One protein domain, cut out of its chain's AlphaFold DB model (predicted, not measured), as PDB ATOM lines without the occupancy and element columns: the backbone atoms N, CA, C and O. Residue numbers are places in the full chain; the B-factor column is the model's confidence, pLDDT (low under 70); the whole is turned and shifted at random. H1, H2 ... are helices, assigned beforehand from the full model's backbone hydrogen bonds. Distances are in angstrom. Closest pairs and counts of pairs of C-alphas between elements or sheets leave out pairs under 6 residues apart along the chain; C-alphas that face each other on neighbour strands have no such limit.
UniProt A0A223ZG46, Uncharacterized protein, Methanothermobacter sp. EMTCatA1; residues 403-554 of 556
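AT A GLANCE: This is residues 403 to 554 of the 556 residues of an uncharacterized protein of Methanothermobacter sp. EMTCatA1 (UniProt A0A223ZG46). The longest helix, H8, runs through the middle of a cluster of mostly aligned helices: H1, H2, H3, H4 and H5 pack round it, and H7 packs on H3 and H5 farther out. The printed part has 152 residues with eight named helices, H1 to H8 along the chain, and no named strand; its class is all helix. It is compact, with a radius of gyration of the C-alphas of 14.6 A and spans of 42 by 30 by 30 A.

IN THESE COORDINATES: H8, residues 526 to 552, is 39.7 A long and ends at C-alpha 552 (-32.453, -60.418, -9.183). H3, residues 442 to 464, is 33.5 A long, with a kink of 26 degrees near residue 450. H5 is residues 480 to 496, 24.6 A; H2 is residues 425 to 438, 20.1 A. H1, residues 404 to 415, begins at C-alpha 404 (-29.181, -33.457, -18.010). H4 is residues 469 to 476, H6 residues 500 to 503, H7 residues 513 to 523.

HOW THE PARTS SIT: H8 is the hub; H2, H3, H5, H7 and H8 form a bundle, helices lined up in a group. H8 touches H3 at a steep tilt of 39 degrees, C-alphas of Gly 459 and Ala 540 closest at 3.9 A. H8 touches H1, C-alphas of Thr 408 and Ile 538 closest at 5.4 A. With residues 447 to 454 alone H3 touches H7, C-alphas of Lys 450 and Leu 516 closest at 6.2 A. H6 is close to but not clearly touching H5, C-alphas of Ile 494 and Gly 500 closest at 6.2 A. Every O i to N i+4 pair is within hydrogen-bond range in H1, H2, H5 and H7; in H3 17 of 19, in H8 21 of 23, in H4 1 of 4, beside 5 of 5 O i to N i+3 pairs; H6 is too short for an i+4 pair.

THE WHOLE: The C-alphas of Glu 526 and Gly 554, the two farthest apart, are 43.1 A apart. The printed part has no cut and no long link. Residues 508 to 509, 526 and 554 are under pLDDT 70.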
ATOM      1  N   ILE A 403     -31.415 -29.952 -18.505       94.81
ATOM      2  CA  ILE A 403     -31.781 -30.715 -17.294       94.81
ATOM      3  C   ILE A 403     -30.857 -31.908 -17.031       94.81
ATOM      4  O   ILE A 403     -30.832 -32.437 -15.917       94.81
ATOM      5  N   ASP A 404     -30.082 -32.309 -18.036       94.00
ATOM      6  CA  ASP A 404     -29.181 -33.457 -18.010       94.00
ATOM      7  C   ASP A 404     -28.155 -33.430 -16.867       94.00
ATOM      8  O   ASP A 404     -27.952 -34.500 -16.287       94.00
ATOM      9  N   PRO A 405     -27.581 -32.291 -16.407       95.38
ATOM     10  CA  PRO A 405     -26.620 -32.340 -15.307       95.38
ATOM     11  C   PRO A 405     -27.287 -32.800 -14.008       95.38
ATOM     12  O   PRO A 405     -26.737 -33.606 -13.268       95.38
ATOM     13  N   VAL A 406     -28.527 -32.356 -13.764       96.88
ATOM     14  CA  VAL A 406     -29.261 -32.702 -12.539       96.88
ATOM     15  C   VAL A 406     -29.684 -34.167 -12.553       96.88
ATOM     16  O   VAL A 406     -29.600 -34.842 -11.529       96.88
ATOM     17  N   ILE A 407     -30.124 -34.675 -13.709       96.50
ATOM     18  CA  ILE A 407     -30.481 -36.091 -13.867       96.50
ATOM     19  C   ILE A 407     -29.228 -36.969 -13.739       96.50
ATOM     20  O   ILE A 407     -29.294 -38.031 -13.118       96.50
ATOM     21  N   THR A 408     -28.087 -36.516 -14.261       96.50
ATOM     22  CA  THR A 408     -26.792 -37.202 -14.143       96.50
ATOM     23  C   THR A 408     -26.351 -37.303 -12.687       96.50
ATOM     24  O   THR A 408     -26.140 -38.408 -12.187       96.50
ATOM     25  N   ASP A 409     -26.304 -36.179 -11.969       95.81
ATOM     26  CA  ASP A 409     -25.929 -36.140 -10.550       95.81
ATOM     27  C   ASP A 409     -26.856 -37.014  -9.698       95.81
ATOM     28  O   ASP A 409     -26.413 -37.750  -8.813       95.81
ATOM     29  N   LEU A 410     -28.158 -36.976  -9.987       95.62
ATOM     30  CA  LEU A 410     -29.143 -37.806  -9.309       95.62
ATOM     31  C   LEU A 410     -28.981 -39.298  -9.642       95.62
ATOM     32  O   LEU A 410     -29.213 -40.141  -8.774       95.62
ATOM     33  N   SER A 411     -28.575 -39.635 -10.866       95.69
ATOM     34  CA  SER A 411     -28.292 -41.015 -11.273       95.69
ATOM     35  C   SER A 411     -27.088 -41.561 -10.509       95.69
ATOM     36  O   SER A 411     -27.191 -42.631  -9.910       95.69
ATOM     37  N   PHE A 412     -25.996 -40.794 -10.417       96.50
ATOM     38  CA  PHE A 412     -24.831 -41.157  -9.604       96.50
ATOM     39  C   PHE A 412     -25.163 -41.280  -8.118       96.50
ATOM     40  O   PHE A 412     -24.779 -42.261  -7.482       96.50
ATOM     41  N   TYR A 413     -25.917 -40.325  -7.568       95.50
ATOM     42  CA  TYR A 413     -26.366 -40.402  -6.180       95.50
ATOM     43  C   TYR A 413     -27.171 -41.678  -5.926       95.50
ATOM     44  O   TYR A 413     -26.949 -42.353  -4.926       95.50
ATOM     45  N   ASN A 414     -28.105 -42.028  -6.817       94.06
ATOM     46  CA  ASN A 414     -28.902 -43.241  -6.666       94.06
ATOM     47  C   ASN A 414     -28.057 -44.508  -6.801       94.06
ATOM     48  O   ASN A 414     -28.277 -45.440  -6.033       94.06
ATOM     49  N   LEU A 415     -27.088 -44.536  -7.722       94.81
ATOM     50  CA  LEU A 415     -26.154 -45.651  -7.896       94.81
ATOM     51  C   LEU A 415     -25.334 -45.931  -6.625       94.81
ATOM     52  O   LEU A 415     -25.001 -47.087  -6.352       94.81
ATOM     53  N   SER A 416     -25.031 -44.890  -5.842       93.38
ATOM     54  CA  SER A 416     -24.256 -44.997  -4.605       93.38
ATOM     55  C   SER A 416     -25.074 -45.419  -3.378       93.38
ATOM     56  O   SER A 416     -24.505 -45.506  -2.295       93.38
ATOM     57  N   GLN A 417     -26.391 -45.618  -3.498       92.56
ATOM     58  CA  GLN A 417     -27.230 -46.047  -2.372       92.56
ATOM     59  C   GLN A 417     -27.262 -47.574  -2.244       92.56
ATOM     60  O   GLN A 417     -27.180 -48.278  -3.249       92.56
ATOM     61  N   ASP A 418     -27.513 -48.066  -1.028       86.19
ATOM     62  CA  ASP A 418     -27.702 -49.501  -0.754       86.19
ATOM     63  C   ASP A 418     -28.909 -50.078  -1.509       86.19
ATOM     64  O   ASP A 418     -28.868 -51.183  -2.037       86.19
ATOM     65  N   ASN A 419     -29.984 -49.285  -1.602       85.31
ATOM     66  CA  ASN A 419     -31.208 -49.607  -2.336       85.31
ATOM     67  C   ASN A 419     -31.413 -48.604  -3.484       85.31
ATOM     68  O   ASN A 419     -32.210 -47.649  -3.366       85.31
ATOM     69  N   PRO A 420     -30.671 -48.770  -4.593       89.12
ATOM     70  CA  PRO A 420     -30.721 -47.838  -5.703       89.12
ATOM     71  C   PRO A 420     -32.106 -47.875  -6.359       89.12
ATOM     72  O   PRO A 420     -32.730 -48.925  -6.496       89.12
ATOM     73  N   SER A 421     -32.618 -46.713  -6.768       88.19
ATOM     74  CA  SER A 421     -33.777 -46.647  -7.672       88.19
ATOM     75  C   SER A 421     -33.343 -46.161  -9.032       88.19
ATOM     76  O   SER A 421     -32.606 -45.178  -9.125       88.19
ATOM     77  N   GLY A 422     -33.884 -46.803 -10.060       89.62
ATOM     78  CA  GLY A 422     -33.847 -46.301 -11.419       89.62
ATOM     79  C   GLY A 422     -35.174 -45.674 -11.838       89.62
ATOM     80  O   GLY A 422     -36.203 -45.805 -11.169       89.62
ATOM     81  N   ILE A 423     -35.132 -45.025 -12.986       92.19
ATOM     82  CA  ILE A 423     -36.270 -44.554 -13.763       92.19
ATOM     83  C   ILE A 423     -36.138 -45.151 -15.173       92.19
ATOM     84  O   ILE A 423     -35.047 -45.511 -15.602       92.19
ATOM     85  N   ASN A 424     -37.255 -45.342 -15.878       91.69
ATOM     86  CA  ASN A 424     -37.263 -46.058 -17.154       91.69
ATOM     87  C   ASN A 424     -36.373 -45.354 -18.212       91.69
ATOM     88  O   ASN A 424     -36.728 -44.240 -18.610       91.69
ATOM     89  N   PRO A 425     -35.286 -45.992 -18.704       90.50
ATOM     90  CA  PRO A 425     -34.344 -45.373 -19.645       90.50
ATOM     91  C   PRO A 425     -35.000 -44.911 -20.950       90.50
ATOM     92  O   PRO A 425     -34.754 -43.800 -21.408       90.50
ATOM     93  N   LEU A 426     -35.909 -45.718 -21.510       92.81
ATOM     94  CA  LEU A 426     -36.612 -45.394 -22.754       92.81
ATOM     95  C   LEU A 426     -37.526 -44.174 -22.593       92.81
ATOM     96  O   LEU A 426     -37.625 -43.344 -23.494       92.81
ATOM     97  N   LEU A 427     -38.210 -44.051 -21.453       95.62
ATOM     98  CA  LEU A 427     -39.048 -42.882 -21.189       95.62
ATOM     99  C   LEU A 427     -38.210 -41.625 -20.928       95.62
ATOM    100  O   LEU A 427     -38.617 -40.556 -21.378       95.62
ATOM    101  N   ILE A 428     -37.044 -41.747 -20.274       95.56
ATOM    102  CA  ILE A 428     -36.085 -40.634 -20.170       95.56
ATOM    103  C   ILE A 428     -35.659 -40.186 -21.564       95.56
ATOM    104  O   ILE A 428     -35.724 -38.994 -21.847       95.56
ATOM    105  N   TYR A 429     -35.272 -41.128 -22.428       96.25
ATOM    106  CA  TYR A 429     -34.842 -40.833 -23.790       96.25
ATOM    107  C   TYR A 429     -35.906 -40.064 -24.562       96.25
ATOM    108  O   TYR A 429     -35.656 -38.953 -25.021       96.25
ATOM    109  N   LYS A 430     -37.134 -40.588 -24.618       97.00
ATOM    110  CA  LYS A 430     -38.240 -39.902 -25.297       97.00
ATOM    111  C   LYS A 430     -38.486 -38.509 -24.715       97.00
ATOM    112  O   LYS A 430     -38.644 -37.552 -25.462       97.00
ATOM    113  N   PHE A 431     -38.468 -38.378 -23.391       97.06
ATOM    114  CA  PHE A 431     -38.668 -37.092 -22.729       97.06
ATOM    115  C   PHE A 431     -37.565 -36.077 -23.047       97.06
ATOM    116  O   PHE A 431     -37.880 -34.932 -23.358       97.06
ATOM    117  N   LEU A 432     -36.294 -36.479 -22.991       95.69
ATOM    118  CA  LEU A 432     -35.161 -35.612 -23.316       95.69
ATOM    119  C   LEU A 432     -35.144 -35.238 -24.801       95.69
ATOM    120  O   LEU A 432     -34.838 -34.095 -25.120       95.69
ATOM    121  N   THR A 433     -35.547 -36.141 -25.695       95.56
ATOM    122  CA  THR A 433     -35.682 -35.849 -27.130       95.56
ATOM    123  C   THR A 433     -36.755 -34.793 -27.398       95.56
ATOM    124  O   THR A 433     -36.498 -33.849 -28.147       95.56
ATOM    125  N   GLU A 434     -37.928 -34.896 -26.762       95.62
ATOM    126  CA  GLU A 434     -38.951 -33.842 -26.848       95.62
ATOM    127  C   GLU A 434     -38.475 -32.540 -26.189       95.62
ATOM    128  O   GLU A 434     -38.749 -31.451 -26.686       95.62
ATOM    129  N   TYR A 435     -37.723 -32.624 -25.089       94.44
ATOM    130  CA  TYR A 435     -37.180 -31.448 -24.410       94.44
ATOM    131  C   TYR A 435     -36.172 -30.682 -25.280       94.44
ATOM    132  O   TYR A 435     -36.254 -29.457 -25.376       94.44
ATOM    133  N   LEU A 436     -35.257 -31.390 -25.948       92.56
ATOM    134  CA  LEU A 436     -34.294 -30.812 -26.892       92.56
ATOM    135  C   LEU A 436     -34.993 -30.102 -28.053       92.56
ATOM    136  O   LEU A 436     -34.590 -29.010 -28.438       92.56
ATOM    137  N   GLU A 437     -36.070 -30.693 -28.571       91.69
ATOM    138  CA  GLU A 437     -36.855 -30.089 -29.648       91.69
ATOM    139  C   GLU A 437     -37.432 -28.730 -29.239       91.69
ATOM    140  O   GLU A 437     -37.219 -27.729 -29.920       91.69
ATOM    141  N   VAL A 438     -38.117 -28.668 -28.095       90.62
ATOM    142  CA  VAL A 438     -38.818 -27.442 -27.667       90.62
ATOM    143  C   VAL A 438     -37.860 -26.372 -27.153       90.62
ATOM    144  O   VAL A 438     -38.172 -25.184 -27.188       90.62
ATOM    145  N   THR A 439     -36.678 -26.767 -26.684       89.44
ATOM    146  CA  THR A 439     -35.625 -25.824 -26.277       89.44
ATOM    147  C   THR A 439     -34.780 -25.315 -27.449       89.44
ATOM    148  O   THR A 439     -33.884 -24.501 -27.228       89.44
ATOM    149  N   GLY A 440     -35.066 -25.741 -28.688       87.81
ATOM    150  CA  GLY A 440     -34.326 -25.321 -29.881       87.81
ATOM    151  C   GLY A 440     -32.933 -25.948 -30.000       87.81
ATOM    152  O   GLY A 440     -32.090 -25.422 -30.717       87.81
ATOM    153  N   MET A 441     -32.687 -27.060 -29.302       86.12
ATOM    154  CA  MET A 441     -31.444 -27.841 -29.332       86.12
ATOM    155  C   MET A 441     -31.621 -29.116 -30.173       86.12
ATOM    156  O   MET A 441     -31.144 -30.196 -29.817       86.12
ATOM    157  N   SER A 442     -32.376 -29.019 -31.271       87.19
ATOM    158  CA  SER A 442     -32.717 -30.157 -32.132       87.19
ATOM    159  C   SER A 442     -31.495 -30.776 -32.817       87.19
ATOM    160  O   SER A 442     -31.492 -31.980 -33.074       87.19
ATOM    161  N   ASP A 443     -30.426 -30.001 -33.021       86.81
ATOM    162  CA  ASP A 443     -29.132 -30.470 -33.533       86.81
ATOM    163  C   ASP A 443     -28.441 -31.473 -32.592       86.81
ATOM    164  O   ASP A 443     -27.597 -32.255 -33.026       86.81
ATOM    165  N   MET A 444     -28.824 -31.506 -31.313       88.50
ATOM    166  CA  MET A 444     -28.279 -32.449 -30.332       88.50
ATOM    167  C   MET A 444     -28.978 -33.810 -30.344       88.50
ATOM    168  O   MET A 444     -28.516 -34.728 -29.668       88.50
ATOM    169  N   LYS A 445     -30.081 -33.979 -31.086       90.88
ATOM    170  CA  LYS A 445     -30.869 -35.226 -31.082       90.88
ATOM    171  C   LYS A 445     -30.088 -36.433 -31.584       90.88
ATOM    172  O   LYS A 445     -30.220 -37.518 -31.024       90.88
ATOM    173  N   GLU A 446     -29.270 -36.247 -32.613       90.81
ATOM    174  CA  GLU A 446     -28.466 -37.332 -33.172       90.81
ATOM    175  C   GLU A 446     -27.410 -37.801 -32.160       90.81
ATOM    176  O   GLU A 446     -27.330 -38.987 -31.843       90.81
ATOM    177  N   LEU A 447     -26.680 -36.856 -31.561       92.56
ATOM    178  CA  LEU A 447     -25.713 -37.138 -30.499       92.56
ATOM    179  C   LEU A 447     -26.379 -37.794 -29.283       92.56
ATOM    180  O   LEU A 447     -25.843 -38.739 -28.705       92.56
ATOM    181  N   HIS A 448     -27.562 -37.312 -28.910       94.56
ATOM    182  CA  HIS A 448     -28.374 -37.865 -27.834       94.56
ATOM    183  C   HIS A 448     -28.757 -39.330 -28.091       94.56
ATOM    184  O   HIS A 448     -28.614 -40.156 -27.189       94.56
ATOM    185  N   ASN A 449     -29.167 -39.671 -29.320       94.19
ATOM    186  CA  ASN A 449     -29.455 -41.045 -29.737       94.19
ATOM    187  C   ASN A 449     -28.207 -41.938 -29.659       94.19
ATOM    188  O   ASN A 449     -28.244 -42.995 -29.032       94.19
ATOM    189  N   LYS A 450     -27.068 -41.482 -30.203       94.25
ATOM    190  CA  LYS A 450     -25.793 -42.221 -30.124       94.25
ATOM    191  C   LYS A 450     -25.397 -42.500 -28.671       94.25
ATOM    192  O   LYS A 450     -25.084 -43.636 -28.317       94.25
ATOM    193  N   CYS A 451     -25.473 -41.483 -27.808       96.00
ATOM    194  CA  CYS A 451     -25.170 -41.624 -26.383       96.00
ATOM    195  C   CYS A 451     -26.140 -42.575 -25.668       96.00
ATOM    196  O   CYS A 451     -25.722 -43.275 -24.748       96.00
ATOM    197  N   GLN A 452     -27.413 -42.623 -26.071       96.00
ATOM    198  CA  GLN A 452     -28.377 -43.572 -25.515       96.00
ATOM    199  C   GLN A 452     -28.029 -45.012 -25.872       96.00
ATOM    200  O   GLN A 452     -27.966 -45.850 -24.971       96.00
ATOM    201  N   LEU A 453     -27.745 -45.293 -27.142       94.25
ATOM    202  CA  LEU A 453     -27.393 -46.636 -27.604       94.25
ATOM    203  C   LEU A 453     -26.105 -47.135 -26.933       94.25
ATOM    204  O   LEU A 453     -26.084 -48.213 -26.334       94.25
ATOM    205  N   VAL A 454     -25.044 -46.325 -26.974       95.00
ATOM    206  CA  VAL A 454     -23.750 -46.665 -26.362       95.00
ATOM    207  C   VAL A 454     -23.870 -46.762 -24.840       95.00
ATOM    208  O   VAL A 454     -23.388 -47.725 -24.244       95.00
ATOM    209  N   GLY A 455     -24.559 -45.815 -24.199       96.12
ATOM    210  CA  GLY A 455     -24.791 -45.818 -22.756       96.12
ATOM    211  C   GLY A 455     -25.541 -47.066 -22.292       96.12
ATOM    212  O   GLY A 455     -25.082 -47.747 -21.376       96.12
ATOM    213  N   ASP A 456     -26.632 -47.443 -22.960       94.56
ATOM    214  CA  ASP A 456     -27.351 -48.684 -22.656       94.56
ATOM    215  C   ASP A 456     -26.435 -49.911 -22.782       94.56
ATOM    216  O   ASP A 456     -26.488 -50.826 -21.951       94.56
ATOM    217  N   ARG A 457     -25.543 -49.945 -23.778       92.94
ATOM    218  CA  ARG A 457     -24.608 -51.066 -23.926       92.94
ATOM    219  C   ARG A 457     -23.606 -51.139 -22.778       92.94
ATOM    220  O   ARG A 457     -23.415 -52.223 -22.226       92.94
ATOM    221  N   ILE A 458     -23.051 -49.999 -22.367       95.38
ATOM    222  CA  ILE A 458     -22.171 -49.880 -21.195       95.38
ATOM    223  C   ILE A 458     -22.886 -50.373 -19.934       95.38
ATOM    224  O   ILE A 458     -22.351 -51.193 -19.189       95.38
ATOM    225  N   GLY A 459     -24.118 -49.912 -19.701       95.50
ATOM    226  CA  GLY A 459     -24.899 -50.286 -18.524       95.50
ATOM    227  C   GLY A 459     -25.235 -51.774 -18.470       95.50
ATOM    228  O   GLY A 459     -25.149 -52.396 -17.409       95.50
ATOM    229  N   TYR A 460     -25.584 -52.360 -19.618       93.31
ATOM    230  CA  TYR A 460     -25.817 -53.797 -19.732       93.31
ATOM    231  C   TYR A 460     -24.541 -54.598 -19.446       93.31
ATOM    232  O   TYR A 460     -24.589 -55.527 -18.644       93.31
ATOM    233  N   PHE A 461     -23.404 -54.212 -20.036       94.06
ATOM    234  CA  PHE A 461     -22.106 -54.843 -19.776       94.06
ATOM    235  C   PHE A 461     -21.738 -54.783 -18.287       94.06
ATOM    236  O   PHE A 461     -21.491 -55.819 -17.669       94.06
ATOM    237  N   ALA A 462     -21.816 -53.599 -17.674       94.88
ATOM    238  CA  ALA A 462     -21.522 -53.417 -16.255       94.88
ATOM    239  C   ALA A 462     -22.400 -54.301 -15.351       94.88
ATOM    240  O   ALA A 462     -21.924 -54.843 -14.356       94.88
ATOM    241  N   ALA A 463     -23.676 -54.490 -15.698       93.62
ATOM    242  CA  ALA A 463     -24.584 -55.365 -14.957       93.62
ATOM    243  C   ALA A 463     -24.344 -56.854 -15.247       93.62
ATOM    244  O   ALA A 463     -24.664 -57.712 -14.414       93.62
ATOM    245  N   GLN A 464     -23.832 -57.176 -16.437       91.12
ATOM    246  CA  GLN A 464     -23.574 -58.547 -16.842       91.12
ATOM    247  C   GLN A 464     -22.385 -59.141 -16.090       91.12
ATOM    248  O   GLN A 464     -22.527 -60.234 -15.541       91.12
ATOM    249  N   TYR A 465     -21.299 -58.376 -16.002       91.56
ATOM    250  CA  TYR A 465     -19.996 -58.801 -15.478       91.56
ATOM    251  C   TYR A 465     -19.646 -58.173 -14.117       91.56
ATOM    252  O   TYR A 465     -18.498 -58.194 -13.694       91.56
ATOM    253  N   ASP A 466     -20.632 -57.580 -13.437       89.81
ATOM    254  CA  ASP A 466     -20.488 -56.937 -12.119       89.81
ATOM    255  C   ASP A 466     -19.435 -55.806 -12.066       89.81
ATOM    256  O   ASP A 466     -18.842 -55.500 -11.034       89.81
ATOM    257  N   LYS A 467     -19.233 -55.115 -13.194       92.56
ATOM    258  CA  LYS A 467     -18.269 -54.013 -13.355       92.56
ATOM    259  C   LYS A 467     -18.885 -52.658 -13.013       92.56
ATOM    260  O   LYS A 467     -18.915 -51.745 -13.840       92.56
ATOM    261  N   LYS A 468     -19.394 -52.507 -11.788       93.81
ATOM    262  CA  LYS A 468     -20.028 -51.251 -11.338       93.81
ATOM    263  C   LYS A 468     -19.086 -50.038 -11.450       93.81
ATOM    264  O   LYS A 468     -19.555 -48.941 -11.747       93.81
ATOM    265  N   ASP A 469     -17.782 -50.235 -11.265       94.19
ATOM    266  CA  ASP A 469     -16.777 -49.161 -11.265       94.19
ATOM    267  C   ASP A 469     -16.645 -48.431 -12.608       94.19
ATOM    268  O   ASP A 469     -16.387 -47.227 -12.629       94.19
ATOM    269  N   ILE A 470     -16.937 -49.109 -13.723       95.12
ATOM    270  CA  ILE A 470     -16.980 -48.494 -15.061       95.12
ATOM    271  C   ILE A 470     -18.016 -47.369 -15.118       95.12
ATOM    272  O   ILE A 470     -17.836 -46.376 -15.813       95.12
ATOM    273  N   LEU A 471     -19.112 -47.486 -14.370       96.69
ATOM    274  CA  LEU A 471     -20.132 -46.441 -14.347       96.69
ATOM    275  C   LEU A 471     -19.621 -45.195 -13.629       96.69
ATOM    276  O   LEU A 471     -19.906 -44.083 -14.067       96.69
ATOM    277  N   TYR A 472     -18.852 -45.365 -12.549       96.12
ATOM    278  CA  TYR A 472     -18.264 -44.246 -11.815       96.12
ATOM    279  C   TYR A 472     -17.176 -43.533 -12.618       96.12
ATOM    280  O   TYR A 472     -17.091 -42.309 -12.524       96.12
ATOM    281  N   SER A 473     -16.411 -44.243 -13.454       96.12
ATOM    282  CA  SER A 473     -15.377 -43.614 -14.287       96.12
ATOM    283  C   SER A 473     -15.947 -42.661 -15.344       96.12
ATOM    284  O   SER A 473     -15.280 -41.691 -15.696       96.12
ATOM    285  N   ILE A 474     -17.212 -42.826 -15.767       96.75
ATOM    286  CA  ILE A 474     -17.901 -41.853 -16.638       96.75
ATOM    287  C   ILE A 474     -17.895 -40.454 -15.998       96.75
ATOM    288  O   ILE A 474     -17.770 -39.449 -16.693       96.75
ATOM    289  N   ARG A 475     -17.985 -40.355 -14.665       93.19
ATOM    290  CA  ARG A 475     -17.987 -39.066 -13.954       93.19
ATOM    291  C   ARG A 475     -16.708 -38.258 -14.188       93.19
ATOM    292  O   ARG A 475     -16.767 -37.029 -14.178       93.19
ATOM    293  N   GLU A 476     -15.592 -38.938 -14.433       93.19
ATOM    294  CA  GLU A 476     -14.273 -38.327 -14.592       93.19
ATOM    295  C   GLU A 476     -14.064 -37.677 -15.963       93.19
ATOM    296  O   GLU A 476     -13.090 -36.943 -16.142       93.19
ATOM    297  N   ILE A 477     -14.980 -37.878 -16.917       93.81
ATOM    298  CA  ILE A 477     -14.911 -37.297 -18.262       93.81
ATOM    299  C   ILE A 477     -15.097 -35.770 -18.184       93.81
ATOM    300  O   ILE A 477     -16.208 -35.241 -18.158       93.81
ATOM    301  N   GLY A 478     -13.986 -35.038 -18.120       88.88
ATOM    302  CA  GLY A 478     -13.975 -33.571 -18.063       88.88
ATOM    303  C   GLY A 478     -13.681 -32.890 -19.400       88.88
ATOM    304  O   GLY A 478     -14.055 -31.737 -19.588       88.88
ATOM    305  N   ASN A 479     -13.009 -33.590 -20.314       91.19
ATOM    306  CA  ASN A 479     -12.512 -33.075 -21.591       91.19
ATOM    307  C   ASN A 479     -12.393 -34.213 -22.629       91.19
ATOM    308  O   ASN A 479     -12.662 -35.378 -22.319       91.19
ATOM    309  N   PHE A 480     -12.023 -33.874 -23.866       92.12
ATOM    310  CA  PHE A 480     -11.940 -34.832 -24.975       92.12
ATOM    311  C   PHE A 480     -10.919 -35.957 -24.729       92.12
ATOM    312  O   PHE A 480     -11.179 -37.117 -25.050       92.12
ATOM    313  N   GLU A 481      -9.781 -35.629 -24.113       92.25
ATOM    314  CA  GLU A 481      -8.744 -36.601 -23.755       92.25
ATOM    315  C   GLU A 481      -9.298 -37.676 -22.816       92.25
ATOM    316  O   GLU A 481      -9.221 -38.864 -23.124       92.25
ATOM    317  N   ARG A 482      -9.973 -37.264 -21.736       93.81
ATOM    318  CA  ARG A 482     -10.600 -38.190 -20.785       93.81
ATOM    319  C   ARG A 482     -11.770 -38.970 -21.383       93.81
ATOM    320  O   ARG A 482     -12.014 -40.097 -20.967       93.81
ATOM    321  N   LEU A 483     -12.493 -38.404 -22.353       94.88
ATOM    322  CA  LEU A 483     -13.526 -39.136 -23.097       94.88
ATOM    323  C   LEU A 483     -12.903 -40.268 -23.929       94.88
ATOM    324  O   LEU A 483     -13.394 -41.396 -23.913       94.88
ATOM    325  N   THR A 484     -11.801 -39.976 -24.619       92.94
ATOM    326  CA  THR A 484     -11.059 -40.961 -25.416       92.94
ATOM    327  C   THR A 484     -10.449 -42.043 -24.526       92.94
ATOM    328  O   THR A 484     -10.543 -43.231 -24.834       92.94
ATOM    329  N   GLU A 485      -9.847 -41.645 -23.407       94.94
ATOM    330  CA  GLU A 485      -9.280 -42.560 -22.416       94.94
ATOM    331  C   GLU A 485     -10.351 -43.479 -21.817       94.94
ATOM    332  O   GLU A 485     -10.145 -44.690 -21.737       94.94
ATOM    333  N   PHE A 486     -11.526 -42.937 -21.477       96.62
ATOM    334  CA  PHE A 486     -12.654 -43.731 -20.994       96.62
ATOM    335  C   PHE A 486     -13.026 -44.852 -21.974       96.62
ATOM    336  O   PHE A 486     -13.136 -46.005 -21.558       96.62
ATOM    337  N   PHE A 487     -13.178 -44.546 -23.268       95.00
ATOM    338  CA  PHE A 487     -13.542 -45.563 -24.259       95.00
ATOM    339  C   PHE A 487     -12.442 -46.608 -24.481       95.00
ATOM    340  O   PHE A 487     -12.766 -47.786 -24.614       95.00
ATOM    341  N   LYS A 488     -11.159 -46.223 -24.441       93.00
ATOM    342  CA  LYS A 488     -10.034 -47.177 -24.500       93.00
ATOM    343  C   LYS A 488     -10.022 -48.124 -23.298       93.00
ATOM    344  O   LYS A 488      -9.875 -49.333 -23.457       93.00
ATOM    345  N   ASN A 489     -10.209 -47.582 -22.095       93.88
ATOM    346  CA  ASN A 489     -10.248 -48.377 -20.867       93.88
ATOM    347  C   ASN A 489     -11.457 -49.321 -20.848       93.88
ATOM    348  O   ASN A 489     -11.350 -50.465 -20.410       93.88
ATOM    349  N   LEU A 490     -12.597 -48.861 -21.361       92.88
ATOM    350  CA  LEU A 490     -13.787 -49.685 -21.524       92.88
ATOM    351  C   LEU A 490     -13.554 -50.846 -22.499       92.88
ATOM    352  O   LEU A 490     -13.923 -51.974 -22.188       92.88
ATOM    353  N   GLU A 491     -12.936 -50.586 -23.653       90.00
ATOM    354  CA  GLU A 491     -12.590 -51.625 -24.630       90.00
ATOM    355  C   GLU A 491     -11.678 -52.693 -24.011       90.00
ATOM    356  O   GLU A 491     -11.934 -53.889 -24.159       90.00
ATOM    357  N   TYR A 492     -10.674 -52.277 -23.236       90.06
ATOM    358  CA  TYR A 492      -9.802 -53.197 -22.506       90.06
ATOM    359  C   TYR A 492     -10.566 -54.072 -21.497       90.06
ATOM    360  O   TYR A 492     -10.370 -55.287 -21.463       90.06
ATOM    361  N   GLU A 493     -11.467 -53.490 -20.699       91.06
ATOM    362  CA  GLU A 493     -12.282 -54.260 -19.747       91.06
ATOM    363  C   GLU A 493     -13.229 -55.246 -20.446       91.06
ATOM    364  O   GLU A 493     -13.455 -56.343 -19.944       91.06
ATOM    365  N   ILE A 494     -13.754 -54.895 -21.620       89.06
ATOM    366  CA  ILE A 494     -14.596 -55.789 -22.428       89.06
ATOM    367  C   ILE A 494     -13.795 -56.979 -22.954       89.06
ATOM    368  O   ILE A 494     -14.289 -58.107 -22.912       89.06
ATOM    369  N   LEU A 495     -12.574 -56.740 -23.438       87.88
ATOM    370  CA  LEU A 495     -11.673 -57.801 -23.893       87.88
ATOM    371  C   LEU A 495     -11.292 -58.739 -22.747       87.88
ATOM    372  O   LEU A 495     -11.268 -59.949 -22.934       87.88
ATOM    373  N   LYS A 496     -11.049 -58.195 -21.551       90.94
ATOM    374  CA  LYS A 496     -10.692 -58.969 -20.355       90.94
ATOM    375  C   LYS A 496     -11.781 -59.954 -19.913       90.94
ATOM    376  O   LYS A 496     -11.458 -60.994 -19.352       90.94
ATOM    377  N   GLU A 497     -13.048 -59.619 -20.139       89.44
ATOM    378  CA  GLU A 497     -14.208 -60.450 -19.782       89.44
ATOM    379  C   GLU A 497     -14.714 -61.315 -20.958       89.44
ATOM    380  O   GLU A 497     -15.837 -61.824 -20.912       89.44
ATOM    381  N   ASP A 498     -13.932 -61.426 -22.043       84.69
ATOM    382  CA  ASP A 498     -14.295 -62.116 -23.293       84.69
ATOM    383  C   ASP A 498     -15.660 -61.673 -23.867       84.69
ATOM    384  O   ASP A 498     -16.363 -62.405 -24.569       84.69
ATOM    385  N   ALA A 499     -16.049 -60.422 -23.605       83.44
ATOM    386  CA  ALA A 499     -17.346 -59.859 -23.972       83.44
ATOM    387  C   ALA A 499     -17.346 -59.212 -25.371       83.44
ATOM    388  O   ALA A 499     -18.257 -58.461 -25.721       83.44
ATOM    389  N   GLY A 500     -16.344 -59.498 -26.208       73.19
ATOM    390  CA  GLY A 500     -16.178 -58.871 -27.525       73.19
ATOM    391  C   GLY A 500     -17.367 -59.082 -28.472       73.19
ATOM    392  O   GLY A 500     -17.728 -58.174 -29.216       73.19
ATOM    393  N   ALA A 501     -18.047 -60.233 -28.404       72.75
ATOM    394  CA  ALA A 501     -19.259 -60.494 -29.193       72.75
ATOM    395  C   ALA A 501     -20.432 -59.578 -28.799       72.75
ATOM    396  O   ALA A 501     -21.222 -59.159 -29.644       72.75
ATOM    397  N   LEU A 502     -20.517 -59.221 -27.513       70.38
ATOM    398  CA  LEU A 502     -21.475 -58.251 -26.996       70.38
ATOM    399  C   LEU A 502     -21.152 -56.850 -27.543       70.38
ATOM    400  O   LEU A 502     -22.036 -56.092 -27.926       70.38
ATOM    401  N   TRP A 503     -19.883 -56.484 -27.618       71.38
ATOM    402  CA  TRP A 503     -19.499 -55.157 -28.093       71.38
ATOM    403  C   TRP A 503     -19.594 -55.001 -29.617       71.38
ATOM    404  O   TRP A 503     -20.007 -53.957 -30.111       71.38
ATOM    405  N   ASN A 504     -19.310 -56.068 -30.366       70.75
ATOM    406  CA  ASN A 504     -19.322 -56.074 -31.831       70.75
ATOM    407  C   ASN A 504     -20.708 -56.314 -32.456       70.75
ATOM    408  O   ASN A 504     -20.828 -56.324 -33.680       70.75
ATOM    409  N   SER A 505     -21.752 -56.516 -31.649       74.94
ATOM    410  CA  SER A 505     -23.125 -56.664 -32.145       74.94
ATOM    411  C   SER A 505     -23.645 -55.366 -32.769       74.94
ATOM    412  O   SER A 505     -23.358 -54.287 -32.247       74.94
ATOM    413  N   SER A 506     -24.462 -55.462 -33.817       75.00
ATOM    414  CA  SER A 506     -25.111 -54.290 -34.408       75.00
ATOM    415  C   SER A 506     -26.308 -53.805 -33.587       75.00
ATOM    416  O   SER A 506     -26.935 -54.574 -32.852       75.00
ATOM    417  N   THR A 507     -26.639 -52.524 -33.719       74.94
ATOM    418  CA  THR A 507     -27.937 -51.977 -33.305       74.94
ATOM    419  C   THR A 507     -29.059 -52.462 -34.227       74.94
ATOM    420  O   THR A 507     -28.792 -53.082 -35.254       74.94
ATOM    421  N   GLU A 508     -30.315 -52.138 -33.899       69.38
ATOM    422  CA  GLU A 508     -31.465 -52.379 -34.793       69.38
ATOM    423  C   GLU A 508     -31.269 -51.717 -36.173       69.38
ATOM    424  O   GLU A 508     -31.653 -52.295 -37.181       69.38
ATOM    425  N   ASP A 509     -30.558 -50.582 -36.224       67.88
ATOM    426  CA  ASP A 509     -30.169 -49.878 -37.460       67.88
ATOM    427  C   ASP A 509     -28.843 -50.381 -38.085       67.88
ATOM    428  O   ASP A 509     -28.140 -49.633 -38.761       67.88
ATOM    429  N   GLU A 510     -28.434 -51.619 -37.792       71.44
ATOM    430  CA  GLU A 510     -27.258 -52.320 -38.350       71.44
ATOM    431  C   GLU A 510     -25.862 -51.691 -38.107       71.44
ATOM    432  O   GLU A 510     -24.850 -52.291 -38.479       71.44
ATOM    433  N   LYS A 511     -25.751 -50.556 -37.403       79.38
ATOM    434  CA  LYS A 511     -24.462 -49.957 -37.000       79.38
ATOM    435  C   LYS A 511     -23.798 -50.720 -35.853       79.38
ATOM    436  O   LYS A 511     -24.465 -51.112 -34.895       79.38
ATOM    437  N   ARG A 512     -22.470 -50.883 -35.894       83.50
ATOM    438  CA  ARG A 512     -21.713 -51.476 -34.774       83.50
ATOM    439  C   ARG A 512     -21.505 -50.438 -33.672       83.50
ATOM    440  O   ARG A 512     -21.315 -49.256 -33.951       83.50
ATOM    441  N   TYR A 513     -21.455 -50.876 -32.412       81.00
ATOM    442  CA  TYR A 513     -21.188 -49.958 -31.293       81.00
ATOM    443  C   TYR A 513     -19.827 -49.258 -31.402       81.00
ATOM    444  O   TYR A 513     -19.714 -48.102 -31.004       81.00
ATOM    445  N   GLY A 514     -18.818 -49.916 -31.987       81.94
ATOM    446  CA  GLY A 514     -17.526 -49.289 -32.280       81.94
ATOM    447  C   GLY A 514     -17.654 -48.075 -33.207       81.94
ATOM    448  O   GLY A 514     -17.070 -47.031 -32.922       81.94
ATOM    449  N   ASP A 515     -18.486 -48.170 -34.247       86.81
ATOM    450  CA  ASP A 515     -18.729 -47.068 -35.186       86.81
ATOM    451  C   ASP A 515     -19.462 -45.914 -34.491       86.81
ATOM    452  O   ASP A 515     -19.077 -44.755 -34.632       86.81
ATOM    453  N   LEU A 516     -20.455 -46.224 -33.649       89.56
ATOM    454  CA  LEU A 516     -21.167 -45.216 -32.854       89.56
ATOM    455  C   LEU A 516     -20.238 -44.459 -31.898       89.56
ATOM    456  O   LEU A 516     -20.422 -43.263 -31.683       89.56
ATOM    457  N   ILE A 517     -19.235 -45.127 -31.327       89.69
ATOM    458  CA  ILE A 517     -18.236 -44.483 -30.463       89.69
ATOM    459  C   ILE A 517     -17.344 -43.549 -31.270       89.69
ATOM    460  O   ILE A 517     -17.102 -42.426 -30.828       89.69
ATOM    461  N   GLN A 518     -16.894 -43.974 -32.451       88.94
ATOM    462  CA  GLN A 518     -16.131 -43.098 -33.339       88.94
ATOM    463  C   GLN A 518     -16.958 -41.879 -33.746       88.94
ATOM    464  O   GLN A 518     -16.463 -40.760 -33.675       88.94
ATOM    465  N   GLU A 519     -18.239 -42.063 -34.064       90.38
ATOM    466  CA  GLU A 519     -19.152 -40.955 -34.350       90.38
ATOM    467  C   GLU A 519     -19.305 -40.004 -33.146       90.38
ATOM    468  O   GLU A 519     -19.219 -38.791 -33.321       90.38
ATOM    469  N   ILE A 520     -19.447 -40.518 -31.915       91.44
ATOM    470  CA  ILE A 520     -19.468 -39.687 -30.693       91.44
ATOM    471  C   ILE A 520     -18.160 -38.899 -30.537       91.44
ATOM    472  O   ILE A 520     -18.199 -37.715 -30.196       91.44
ATOM    473  N   LEU A 521     -17.008 -39.533 -30.777       89.75
ATOM    474  CA  LEU A 521     -15.698 -38.884 -30.696       89.75
ATOM    475  C   LEU A 521     -15.535 -37.810 -31.782       89.75
ATOM    476  O   LEU A 521     -15.053 -36.716 -31.490       89.75
ATOM    477  N   MET A 522     -16.003 -38.054 -33.003       86.00
ATOM    478  CA  MET A 522     -16.001 -37.056 -34.080       86.00
ATOM    479  C   MET A 522     -16.931 -35.870 -33.776       86.00
ATOM    480  O   MET A 522     -16.583 -34.722 -34.057       86.00
ATOM    481  N   ASP A 523     -18.079 -36.126 -33.144       79.75
ATOM    482  CA  ASP A 523     -19.057 -35.099 -32.758       79.75
ATOM    483  C   ASP A 523     -18.645 -34.310 -31.497       79.75
ATOM    484  O   ASP A 523     -19.237 -33.266 -31.172       79.75
ATOM    485  N   SER A 524     -17.617 -34.776 -30.782       73.44
ATOM    486  CA  SER A 524     -17.154 -34.205 -29.517       73.44
ATOM    487  C   SER A 524     -16.227 -32.999 -29.704       73.44
ATOM    488  O   SER A 524     -15.034 -33.013 -29.415       73.44
ATOM    489  N   LYS A 525     -16.813 -31.873 -30.123       73.81
ATOM    490  CA  LYS A 525     -16.193 -30.557 -29.888       73.81
ATOM    491  C   LYS A 525     -16.018 -30.352 -28.377       73.81
ATOM    492  O   LYS A 525     -16.855 -30.807 -27.599       73.81
ATOM    493  N   GLU A 526     -14.981 -29.627 -27.956       65.62
ATOM    494  CA  GLU A 526     -14.638 -29.424 -26.534       65.62
ATOM    495  C   GLU A 526     -15.833 -28.926 -25.690       65.62
ATOM    496  O   GLU A 526     -16.033 -29.352 -24.555       65.62
ATOM    497  N   SER A 527     -16.726 -28.131 -26.291       71.81
ATOM    498  CA  SER A 527     -17.961 -27.628 -25.673       71.81
ATOM    499  C   SER A 527     -19.072 -28.669 -25.450       71.81
ATOM    500  O   SER A 527     -20.016 -28.390 -24.711       71.81
ATOM    501  N   ARG A 528     -18.995 -29.856 -26.066       84.56
ATOM    502  CA  ARG A 528     -20.031 -30.910 -26.024       84.56
ATOM    503  C   ARG A 528     -19.663 -32.100 -25.141       84.56
ATOM    504  O   ARG A 528     -20.538 -32.897 -24.813       84.56
ATOM    505  N   VAL A 529     -18.410 -32.210 -24.697       91.00
ATOM    506  CA  VAL A 529     -17.934 -33.351 -23.893       91.00
ATOM    507  C   VAL A 529     -18.747 -33.536 -22.609       91.00
ATOM    508  O   VAL A 529     -19.126 -34.653 -22.267       91.00
ATOM    509  N   VAL A 530     -19.071 -32.442 -21.919       90.88
ATOM    510  CA  VAL A 530     -19.877 -32.485 -20.687       90.88
ATOM    511  C   VAL A 530     -21.279 -33.045 -20.950       90.88
ATOM    512  O   VAL A 530     -21.793 -33.814 -20.141       90.88
ATOM    513  N   LEU A 531     -21.882 -32.694 -22.089       91.94
ATOM    514  CA  LEU A 531     -23.193 -33.199 -22.495       91.94
ATOM    515  C   LEU A 531     -23.131 -34.694 -22.834       91.94
ATOM    516  O   LEU A 531     -23.969 -35.463 -22.368       91.94
ATOM    517  N   ILE A 532     -22.101 -35.109 -23.581       95.06
ATOM    518  CA  ILE A 532     -21.837 -36.518 -23.914       95.06
ATOM    519  C   ILE A 532     -21.696 -37.341 -22.639       95.06
ATOM    520  O   ILE A 532     -22.391 -38.342 -22.475       95.06
ATOM    521  N   ARG A 533     -20.861 -36.884 -21.697       95.56
ATOM    522  CA  ARG A 533     -20.723 -37.510 -20.380       95.56
ATOM    523  C   ARG A 533     -22.079 -37.672 -19.705       95.56
ATOM    524  O   ARG A 533     -22.385 -38.755 -19.218       95.56
ATOM    525  N   ASN A 534     -22.863 -36.598 -19.636       96.50
ATOM    526  CA  ASN A 534     -24.140 -36.607 -18.932       96.50
ATOM    527  C   ASN A 534     -25.109 -37.618 -19.560       96.50
ATOM    528  O   ASN A 534     -25.669 -38.446 -18.845       96.50
ATOM    529  N   TYR A 535     -25.255 -37.632 -20.887       96.69
ATOM    530  CA  TYR A 535     -26.100 -38.622 -21.557       96.69
ATOM    531  C   TYR A 535     -25.589 -40.051 -21.378       96.69
ATOM    532  O   TYR A 535     -26.367 -40.905 -20.956       96.69
ATOM    533  N   LEU A 536     -24.298 -40.313 -21.602       97.38
ATOM    534  CA  LEU A 536     -23.714 -41.640 -21.372       97.38
ATOM    535  C   LEU A 536     -23.964 -42.119 -19.937       97.38
ATOM    536  O   LEU A 536     -24.419 -43.243 -19.741       97.38
ATOM    537  N   ALA A 537     -23.732 -41.260 -18.941       97.75
ATOM    538  CA  ALA A 537     -23.950 -41.580 -17.534       97.75
ATOM    539  C   ALA A 537     -25.420 -41.890 -17.236       97.75
ATOM    540  O   ALA A 537     -25.713 -42.897 -16.591       97.75
ATOM    541  N   ILE A 538     -26.353 -41.057 -17.711       97.62
ATOM    542  CA  ILE A 538     -27.790 -41.281 -17.523       97.62
ATOM    543  C   ILE A 538     -28.172 -42.656 -18.075       97.62
ATOM    544  O   ILE A 538     -28.735 -43.468 -17.345       97.62
ATOM    545  N   TYR A 539     -27.839 -42.958 -19.326       98.00
ATOM    546  CA  TYR A 539     -28.275 -44.208 -19.949       98.00
ATOM    547  C   TYR A 539     -27.572 -45.433 -19.365       98.00
ATOM    548  O   TYR A 539     -28.244 -46.385 -18.965       98.00
ATOM    549  N   ALA A 540     -26.253 -45.375 -19.172       97.75
ATOM    550  CA  ALA A 540     -25.496 -46.481 -18.592       97.75
ATOM    551  C   ALA A 540     -25.954 -46.827 -17.174       97.75
ATOM    552  O   ALA A 540     -26.200 -47.996 -16.866       97.75
ATOM    553  N   ILE A 541     -26.147 -45.826 -16.313       97.94
ATOM    554  CA  ILE A 541     -26.575 -46.064 -14.933       97.94
ATOM    555  C   ILE A 541     -28.003 -46.607 -14.898       97.94
ATOM    556  O   ILE A 541     -28.271 -47.600 -14.221       97.94
ATOM    557  N   GLN A 542     -28.936 -45.989 -15.623       96.75
ATOM    558  CA  GLN A 542     -30.338 -46.411 -15.575       96.75
ATOM    559  C   GLN A 542     -30.517 -47.808 -16.185       96.75
ATOM    560  O   GLN A 542     -31.269 -48.627 -15.643       96.75
ATOM    561  N   LYS A 543     -29.768 -48.128 -17.248       96.62
ATOM    562  CA  LYS A 543     -29.742 -49.472 -17.822       96.62
ATOM    563  C   LYS A 543     -29.154 -50.490 -16.853       96.62
ATOM    564  O   LYS A 543     -29.817 -51.496 -16.602       96.62
ATOM    565  N   TYR A 544     -28.002 -50.206 -16.241       96.50
ATOM    566  CA  TYR A 544     -27.391 -51.062 -15.218       96.50
ATOM    567  C   TYR A 544     -28.379 -51.415 -14.100       96.50
ATOM    568  O   TYR A 544     -28.584 -52.592 -13.788       96.50
ATOM    569  N   LEU A 545     -29.054 -50.404 -13.541       94.56
ATOM    570  CA  LEU A 545     -30.043 -50.593 -12.477       94.56
ATOM    571  C   LEU A 545     -31.217 -51.464 -12.937       94.56
ATOM    572  O   LEU A 545     -31.653 -52.352 -12.201       94.56
ATOM    573  N   SER A 546     -31.711 -51.245 -14.158       93.62
ATOM    574  CA  SER A 546     -32.805 -52.042 -14.723       93.62
ATOM    575  C   SER A 546     -32.412 -53.506 -14.965       93.62
ATOM    576  O   SER A 546     -33.177 -54.407 -14.619       93.62
ATOM    577  N   THR A 547     -31.203 -53.761 -15.476       92.69
ATOM    578  CA  THR A 547     -30.692 -55.110 -15.751       92.69
ATOM    579  C   THR A 547     -30.419 -55.869 -14.457       92.69
ATOM    580  O   THR A 547     -30.820 -57.025 -14.327       92.69
ATOM    581  N   ARG A 548     -29.812 -55.224 -13.452       90.56
ATOM    582  CA  ARG A 548     -29.601 -55.844 -12.132       90.56
ATOM    583  C   ARG A 548     -30.917 -56.215 -11.461       90.56
ATOM    584  O   ARG A 548     -31.016 -57.300 -10.894       90.56
ATOM    585  N   TYR A 549     -31.926 -55.352 -11.559       87.25
ATOM    586  CA  TYR A 549     -33.261 -55.647 -11.047       87.25
ATOM    587  C   TYR A 549     -33.906 -56.853 -11.745       87.25
ATOM    588  O   TYR A 549     -34.483 -57.701 -11.066       87.25
ATOM    589  N   ALA A 550     -33.786 -56.956 -13.074       86.50
ATOM    590  CA  ALA A 550     -34.301 -58.092 -13.842       86.50
ATOM    591  C   ALA A 550     -33.619 -59.414 -13.443       86.50
ATOM    592  O   ALA A 550     -34.315 -60.372 -13.101       86.50
ATOM    593  N   LYS A 551     -32.280 -59.421 -13.358       83.50
ATOM    594  CA  LYS A 551     -31.495 -60.576 -12.889       83.50
ATOM    595  C   LYS A 551     -31.919 -61.040 -11.497       83.50
ATOM    596  O   LYS A 551     -32.144 -62.222 -11.269       83.50
ATOM    597  N   ASN A 552     -32.079 -60.101 -10.563       80.06
ATOM    598  CA  ASN A 552     -32.453 -60.418  -9.183       80.06
ATOM    599  C   ASN A 552     -33.900 -60.934  -9.056       80.06
ATOM    600  O   ASN A 552     -34.247 -61.526  -8.038       80.06
ATOM    601  N   LYS A 553     -34.747 -60.725 -10.073       76.12
ATOM    602  CA  LYS A 553     -36.111 -61.267 -10.153       76.12
ATOM    603  C   LYS A 553     -36.213 -62.602 -10.903       76.12
ATOM    604  O   LYS A 553     -37.328 -63.062 -11.134       76.12
ATOM    605  N   GLY A 554     -35.089 -63.222 -11.266       55.00
ATOM    606  CA  GLY A 554     -35.064 -64.501 -11.983       55.00
ATOM    607  C   GLY A 554     -35.361 -64.388 -13.481       55.00
ATOM    608  O   GLY A 554     -35.659 -65.396 -14.115       55.00
TER     609      GLY A 554